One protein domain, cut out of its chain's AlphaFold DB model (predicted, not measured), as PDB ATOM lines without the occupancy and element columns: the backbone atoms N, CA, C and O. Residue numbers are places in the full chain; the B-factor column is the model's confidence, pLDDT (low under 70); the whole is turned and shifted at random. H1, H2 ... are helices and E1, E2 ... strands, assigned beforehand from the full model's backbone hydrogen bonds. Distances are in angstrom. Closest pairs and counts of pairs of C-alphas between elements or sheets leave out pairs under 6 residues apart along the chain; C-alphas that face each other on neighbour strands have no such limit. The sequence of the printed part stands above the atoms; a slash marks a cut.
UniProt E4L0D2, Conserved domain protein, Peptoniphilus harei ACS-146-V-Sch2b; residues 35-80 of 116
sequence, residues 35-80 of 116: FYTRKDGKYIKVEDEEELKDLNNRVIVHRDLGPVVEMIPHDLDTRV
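What this domain is: This is residues 35 to 80 of the 116 residues of the protein "Conserved domain protein" of Peptoniphilus harei ACS-146-V-Sch2b (UniProt E4L0D2). A small three-strand antiparallel sheet, order E2, E1, E3, has a short helix H1 near one end, and the long stretch 62 to 80 folds back so that residues 68 to 69 pair antiparallel with 43 to 44 of E2. The 46 printed residues run E1, E2, H1, E3, mixed, with under half in named elements. The whole is compact, radius of gyration of the C-alphas 10.1 A, spanning 27 by 21 by 17 A.

How they stand to each other: Start at E1, residues 35 to 39, which makes a hairpin with E2, residues 42 to 46; look for N 44 and O 37, 2.9 A apart. E3, residues 59 to 61, is E1's other antiparallel neighbour, with N 36 and O 59 at 2.8 A. H1, residues 49 to 54, is only just not on the sheet, with 4 pairs of C-alphas within 10 A; its closest C-alpha pair with E2 is Val 46 and Leu 52, 6.7 A. Every O i to N i+4 pair in H1 is within hydrogen-bond range. E2, H1 and E3 form a split strand-helix-strand unit, two strands running the same way with E1 between them, its crossover right-handed.

Where its parts are: Find C-alpha 35 at (442.873, 291.758, 299.657); E1 runs 13.0 A from there, and E2 12.6 A. H1 spans 8.9 A, and E3 6.6 A, ending at C-alpha 61, (443.436, 291.330, 293.159).

The domain as a whole: The C-alphas farthest apart, of Glu 50 and Asp 75, are 27.9 A apart. The printed part has no cut, its three links are tight, and no printed residue is under 70 in pLDDT.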
ATOM      1  N   PHE A  35     441.600 291.675 298.958       97.94
ATOM      2  CA  PHE A  35     442.873 291.758 299.657       97.94
ATOM      3  C   PHE A  35     443.260 290.397 300.206       97.94
ATOM      4  O   PHE A  35     442.447 289.686 300.792       97.94
ATOM      5  N   TYR A  36     444.531 290.064 300.030       97.62
ATOM      6  CA  TYR A  36     445.129 288.846 300.540       97.62
ATOM      7  C   TYR A  36     446.410 289.166 301.297       97.62
ATOM      8  O   TYR A  36     447.237 289.958 300.838       97.62
ATOM      9  N   THR A  37     446.613 288.497 302.424       96.31
ATOM     10  CA  THR A  37     447.885 288.488 303.154       96.31
ATOM     11  C   THR A  37     448.527 287.111 303.055       96.31
ATOM     12  O   THR A  37     447.838 286.101 302.896       96.31
ATOM     13  N   ARG A  38     449.861 287.048 303.110       94.31
ATOM     14  CA  ARG A  38     450.579 285.770 303.057       94.31
ATOM     15  C   ARG A  38     450.877 285.277 304.468       94.31
ATOM     16  O   ARG A  38     451.618 285.936 305.194       94.31
ATOM     17  N   LYS A  39     450.374 284.092 304.815       92.88
ATOM     18  CA  LYS A  39     450.561 283.435 306.115       92.88
ATOM     19  C   LYS A  39     450.784 281.937 305.917       92.88
ATOM     20  O   LYS A  39     450.077 281.300 305.143       92.88
ATOM     21  N   ASP A  40     451.810 281.394 306.572       91.56
ATOM     22  CA  ASP A  40     452.162 279.964 306.534       91.56
ATOM     23  C   ASP A  40     452.270 279.384 305.110       91.56
ATOM     24  O   ASP A  40     451.817 278.283 304.807       91.56
ATOM     25  N   GLY A  41     452.861 280.165 304.200       91.50
ATOM     26  CA  GLY A  41     453.077 279.780 302.805       91.50
ATOM     27  C   GLY A  41     451.884 280.008 301.876       91.50
ATOM     28  O   GLY A  41     452.107 280.069 300.668       91.50
ATOM     29  N   LYS A  42     450.681 280.237 302.415       95.75
ATOM     30  CA  LYS A  42     449.438 280.452 301.661       95.75
ATOM     31  C   LYS A  42     449.009 281.913 301.668       95.75
ATOM     32  O   LYS A  42     449.479 282.709 302.481       95.75
ATOM     33  N   TYR A  43     448.100 282.258 300.770       97.12
ATOM     34  CA  TYR A  43     447.414 283.542 300.753       97.12
ATOM     35  C   TYR A  43     446.037 283.388 301.382       97.12
ATOM     36  O   TYR A  43     445.276 282.501 300.997       97.12
ATOM     37  N   ILE A  44     445.726 284.250 302.342       97.44
ATOM     38  CA  ILE A  44     444.458 284.262 303.068       97.44
ATOM     39  C   ILE A  44     443.739 285.559 302.723       97.44
ATOM     40  O   ILE A  44     444.354 286.626 302.778       97.44
ATOM     41  N   LYS A  45     442.468 285.451 302.334       97.75
ATOM     42  CA  LYS A  45     441.609 286.602 302.058       97.75
ATOM     43  C   LYS A  45     441.355 287.365 303.356       97.75
ATOM     44  O   LYS A  45     441.047 286.748 304.373       97.75
ATOM     45  N   VAL A  46     441.467 288.686 303.306       97.62
ATOM     46  CA  VAL A  46     441.215 289.577 304.442       97.62
ATOM     47  C   VAL A  46     440.011 290.444 304.106       97.62
ATOM     48  O   VAL A  46     440.024 291.164 303.108       97.62
ATOM     49  N   GLU A  47     438.968 290.344 304.924       94.50
ATOM     50  CA  GLU A  47     437.708 291.083 304.749       94.50
ATOM     51  C   GLU A  47     437.405 292.013 305.930       94.50
ATOM     52  O   GLU A  47     436.607 292.934 305.784       94.50
ATOM     53  N   ASP A  48     438.047 291.798 307.081       95.62
ATOM     54  CA  ASP A  48     437.878 292.641 308.261       95.62
ATOM     55  C   ASP A  48     438.575 293.997 308.074       95.62
ATOM     56  O   ASP A  48     439.762 294.069 307.747       95.62
ATOM     57  N   GLU A  49     437.830 295.086 308.271       90.94
ATOM     58  CA  GLU A  49     438.322 296.446 308.030       90.94
ATOM     59  C   GLU A  49     439.445 296.859 308.989       90.94
ATOM     60  O   GLU A  49     440.337 297.611 308.588       90.94
ATOM     61  N   GLU A  50     439.432 296.379 310.235       92.12
ATOM     62  CA  GLU A  50     440.501 296.666 311.194       92.12
ATOM     63  C   GLU A  50     441.760 295.871 310.837       92.12
ATOM     64  O   GLU A  50     442.855 296.431 310.790       92.12
ATOM     65  N   GLU A  51     441.616 294.598 310.457       94.12
ATOM     66  CA  GLU A  51     442.738 293.786 309.983       94.12
ATOM     67  C   GLU A  51     443.386 294.388 308.727       94.12
ATOM     68  O   GLU A  51     444.615 294.421 308.628       94.12
ATOM     69  N   LEU A  52     442.597 294.935 307.793       94.56
ATOM     70  CA  LEU A  52     443.107 295.601 306.587       94.56
ATOM     71  C   LEU A  52     443.990 296.816 306.888       94.56
ATOM     72  O   LEU A  52     444.942 297.067 306.139       94.56
ATOM     73  N   LYS A  53     443.694 297.562 307.960       91.00
ATOM     74  CA  LYS A  53     444.546 298.663 308.437       91.00
ATOM     75  C   LYS A  53     445.851 298.132 309.009       91.00
ATOM     76  O   LYS A  53     446.872 298.821 308.948       91.00
ATOM     77  N   ASP A  54     445.819 296.909 309.539       90.50
ATOM     78  CA  ASP A  54     446.903 296.334 310.311       90.50
ATOM     79  C   ASP A  54     447.836 295.357 309.582       90.50
ATOM     80  O   ASP A  54     448.847 294.926 310.154       90.50
ATOM     81  N   LEU A  55     447.599 295.082 308.301       91.69
ATOM     82  CA  LEU A  55     448.440 294.162 307.539       91.69
ATOM     83  C   LEU A  55     449.909 294.611 307.461       91.69
ATOM     84  O   LEU A  55     450.235 295.784 307.279       91.69
ATOM     85  N   ASN A  56     450.819 293.637 307.519       86.94
ATOM     86  CA  ASN A  56     452.244 293.851 307.231       86.94
ATOM     87  C   ASN A  56     452.537 293.794 305.725       86.94
ATOM     88  O   ASN A  56     453.477 294.418 305.238       86.94
ATOM     89  N   ASN A  57     451.742 293.022 304.986       88.38
ATOM     90  CA  ASN A  57     451.808 292.898 303.539       88.38
ATOM     91  C   ASN A  57     450.393 292.763 302.965       88.38
ATOM     92  O   ASN A  57     449.492 292.237 303.615       88.38
ATOM     93  N   ARG A  58     450.209 293.223 301.729       92.81
ATOM     94  CA  ARG A  58     448.947 293.082 301.002       92.81
ATOM     95  C   ARG A  58     449.213 292.671 299.564       92.81
ATOM     96  O   ARG A  58     450.144 293.164 298.929       92.81
ATOM     97  N   VAL A  59     448.379 291.781 299.057       95.62
ATOM     98  CA  VAL A  59     448.218 291.512 297.633       95.62
ATOM     99  C   VAL A  59     446.794 291.892 297.285       95.62
ATOM    100  O   VAL A  59     445.857 291.421 297.922       95.62
ATOM    101  N   ILE A  60     446.650 292.767 296.299       97.19
ATOM    102  CA  ILE A  60     445.356 293.272 295.859       97.19
ATOM    103  C   ILE A  60     445.044 292.625 294.511       97.19
ATOM    104  O   ILE A  60     445.892 292.620 293.615       97.19
ATOM    105  N   VAL A  61     443.854 292.052 294.368       97.94
ATOM    106  CA  VAL A  61     443.436 291.330 293.159       97.94
ATOM    107  C   VAL A  61     442.076 291.801 292.654       97.94
ATOM    108  O   VAL A  61     441.251 292.303 293.417       97.94
ATOM    109  N   HIS A  62     441.834 291.616 291.358       96.50
ATOM    110  CA  HIS A  62     440.600 292.036 290.683       96.50
ATOM    111  C   HIS A  62     439.413 291.080 290.872       96.50
ATOM    112  O   HIS A  62     438.293 291.413 290.490       96.50
ATOM    113  N   ARG A  63     439.644 289.867 291.385       94.56
ATOM    114  CA  ARG A  63     438.618 288.825 291.534       94.56
ATOM    115  C   ARG A  63     438.783 288.103 292.858       94.56
ATOM    116  O   ARG A  63     439.906 287.921 293.318       94.56
ATOM    117  N   ASP A  64     437.672 287.655 293.425       96.25
ATOM    118  CA  ASP A  64     437.694 286.787 294.595       96.25
ATOM    119  C   ASP A  64     438.277 285.426 294.202       96.25
ATOM    120  O   ASP A  64     437.764 284.751 293.306       96.25
ATOM    121  N   LEU A  65     439.373 285.040 294.848       96.25
ATOM    122  CA  LEU A  65     440.049 283.761 294.638       96.25
ATOM    123  C   LEU A  65     439.614 282.712 295.676       96.25
ATOM    124  O   LEU A  65     440.118 281.591 295.673       96.25
ATOM    125  N   GLY A  66     438.678 283.063 296.560       96.94
ATOM    126  CA  GLY A  66     438.261 282.264 297.700       96.94
ATOM    127  C   GLY A  66     439.028 282.620 298.979       96.94
ATOM    128  O   GLY A  66     439.924 283.468 298.963       96.94
ATOM    129  N   PRO A  67     438.685 281.980 300.108       96.88
ATOM    130  CA  PRO A  67     439.200 282.352 301.426       96.88
ATOM    131  C   PRO A  67     440.690 282.038 301.616       96.88
ATOM    132  O   PRO A  67     441.385 282.764 302.323       96.88
ATOM    133  N   VAL A  68     441.195 280.966 300.995       97.44
ATOM    134  CA  VAL A  68     442.600 280.542 301.084       97.44
ATOM    135  C   VAL A  68     443.053 280.012 299.730       97.44
ATOM    136  O   VAL A  68     442.400 279.134 299.169       97.44
ATOM    137  N   VAL A  69     444.194 280.494 299.233       96.81
ATOM    138  CA  VAL A  69     444.804 280.024 297.980       96.81
ATOM    139  C   VAL A  69     446.305 279.802 298.129       96.81
ATOM    140  O   VAL A  69     446.997 280.527 298.837       96.81
ATOM    141  N   GLU A  70     446.826 278.784 297.447       95.75
ATOM    142  CA  GLU A  70     448.252 278.426 297.510       95.75
ATOM    143  C   GLU A  70     449.134 279.445 296.774       95.75
ATOM    144  O   GLU A  70     450.263 279.720 297.177       95.75
ATOM    145  N   MET A  71     448.621 280.028 295.690       94.62
ATOM    146  CA  MET A  71     449.370 280.945 294.840       94.62
ATOM    147  C   MET A  71     448.447 282.008 294.254       94.62
ATOM    148  O   MET A  71     447.354 281.697 293.788       94.62
ATOM    149  N   ILE A  72     448.931 283.249 294.232       95.44
ATOM    150  CA  ILE A  72     448.330 284.335 293.460       95.44
ATOM    151  C   ILE A  72     449.293 284.672 292.317       95.44
ATOM    152  O   ILE A  72     450.409 285.131 292.601       95.44
ATOM    153  N   PRO A  73     448.895 284.465 291.052       92.25
ATOM    154  CA  PRO A  73     449.692 284.834 289.887       92.25
ATOM    155  C   PRO A  73     450.186 286.288 289.922       92.25
ATOM    156  O   PRO A  73     449.561 287.154 290.533       92.25
ATOM    157  N   HIS A  74     451.337 286.554 289.305       90.25
ATOM    158  CA  HIS A  74     451.971 287.882 289.236       90.25
ATOM    159  C   HIS A  74     451.649 288.626 287.923       90.25
ATOM    160  O   HIS A  74     452.453 289.429 287.459       90.25
ATOM    161  N   ASP A  75     450.505 288.344 287.305       92.38
ATOM    162  CA  ASP A  75     450.044 289.011 286.083       92.38
ATOM    163  C   ASP A  75     449.069 290.166 286.358       92.38
ATOM    164  O   ASP A  75     448.486 290.280 287.442       92.38
ATOM    165  N   LEU A  76     448.909 291.018 285.342       86.75
ATOM    166  CA  LEU A  76     448.056 292.212 285.358       86.75
ATOM    167  C   LEU A  76     446.558 291.887 285.318       86.75
ATOM    168  O   LEU A  76     445.746 292.706 285.734       86.75
ATOM    169  N   ASP A  77     446.180 290.706 284.825       90.50
ATOM    170  CA  ASP A  77     444.772 290.298 284.779       90.50
ATOM    171  C   ASP A  77     444.265 289.910 286.175       90.50
ATOM    172  O   ASP A  77     443.080 290.059 286.496       90.50
ATOM    173  N   THR A  78     445.176 289.421 287.017       93.06
ATOM    174  CA  THR A  78     444.902 289.001 288.387       93.06
ATOM    175  C   THR A  78     445.111 290.143 289.373       93.06
ATOM    176  O   THR A  78     444.233 290.395 290.204       93.06
ATOM    177  N   ARG A  79     446.272 290.810 289.334       95.56
ATOM    178  CA  ARG A  79     446.684 291.769 290.367       95.56
ATOM    179  C   ARG A  79     446.351 293.203 289.998       95.56
ATOM    180  O   ARG A  79     446.632 293.658 288.898       95.56
ATOM    181  N   VAL A  80     445.875 293.930 291.000       95.25
ATOM    182  CA  VAL A  80     445.767 295.386 290.957       95.25
ATOM    183  C   VAL A  80     447.172 295.985 290.975       95.25
ATOM    184  O   VAL A  80     447.972 295.683 291.865       95.25
TER     185      VAL A  80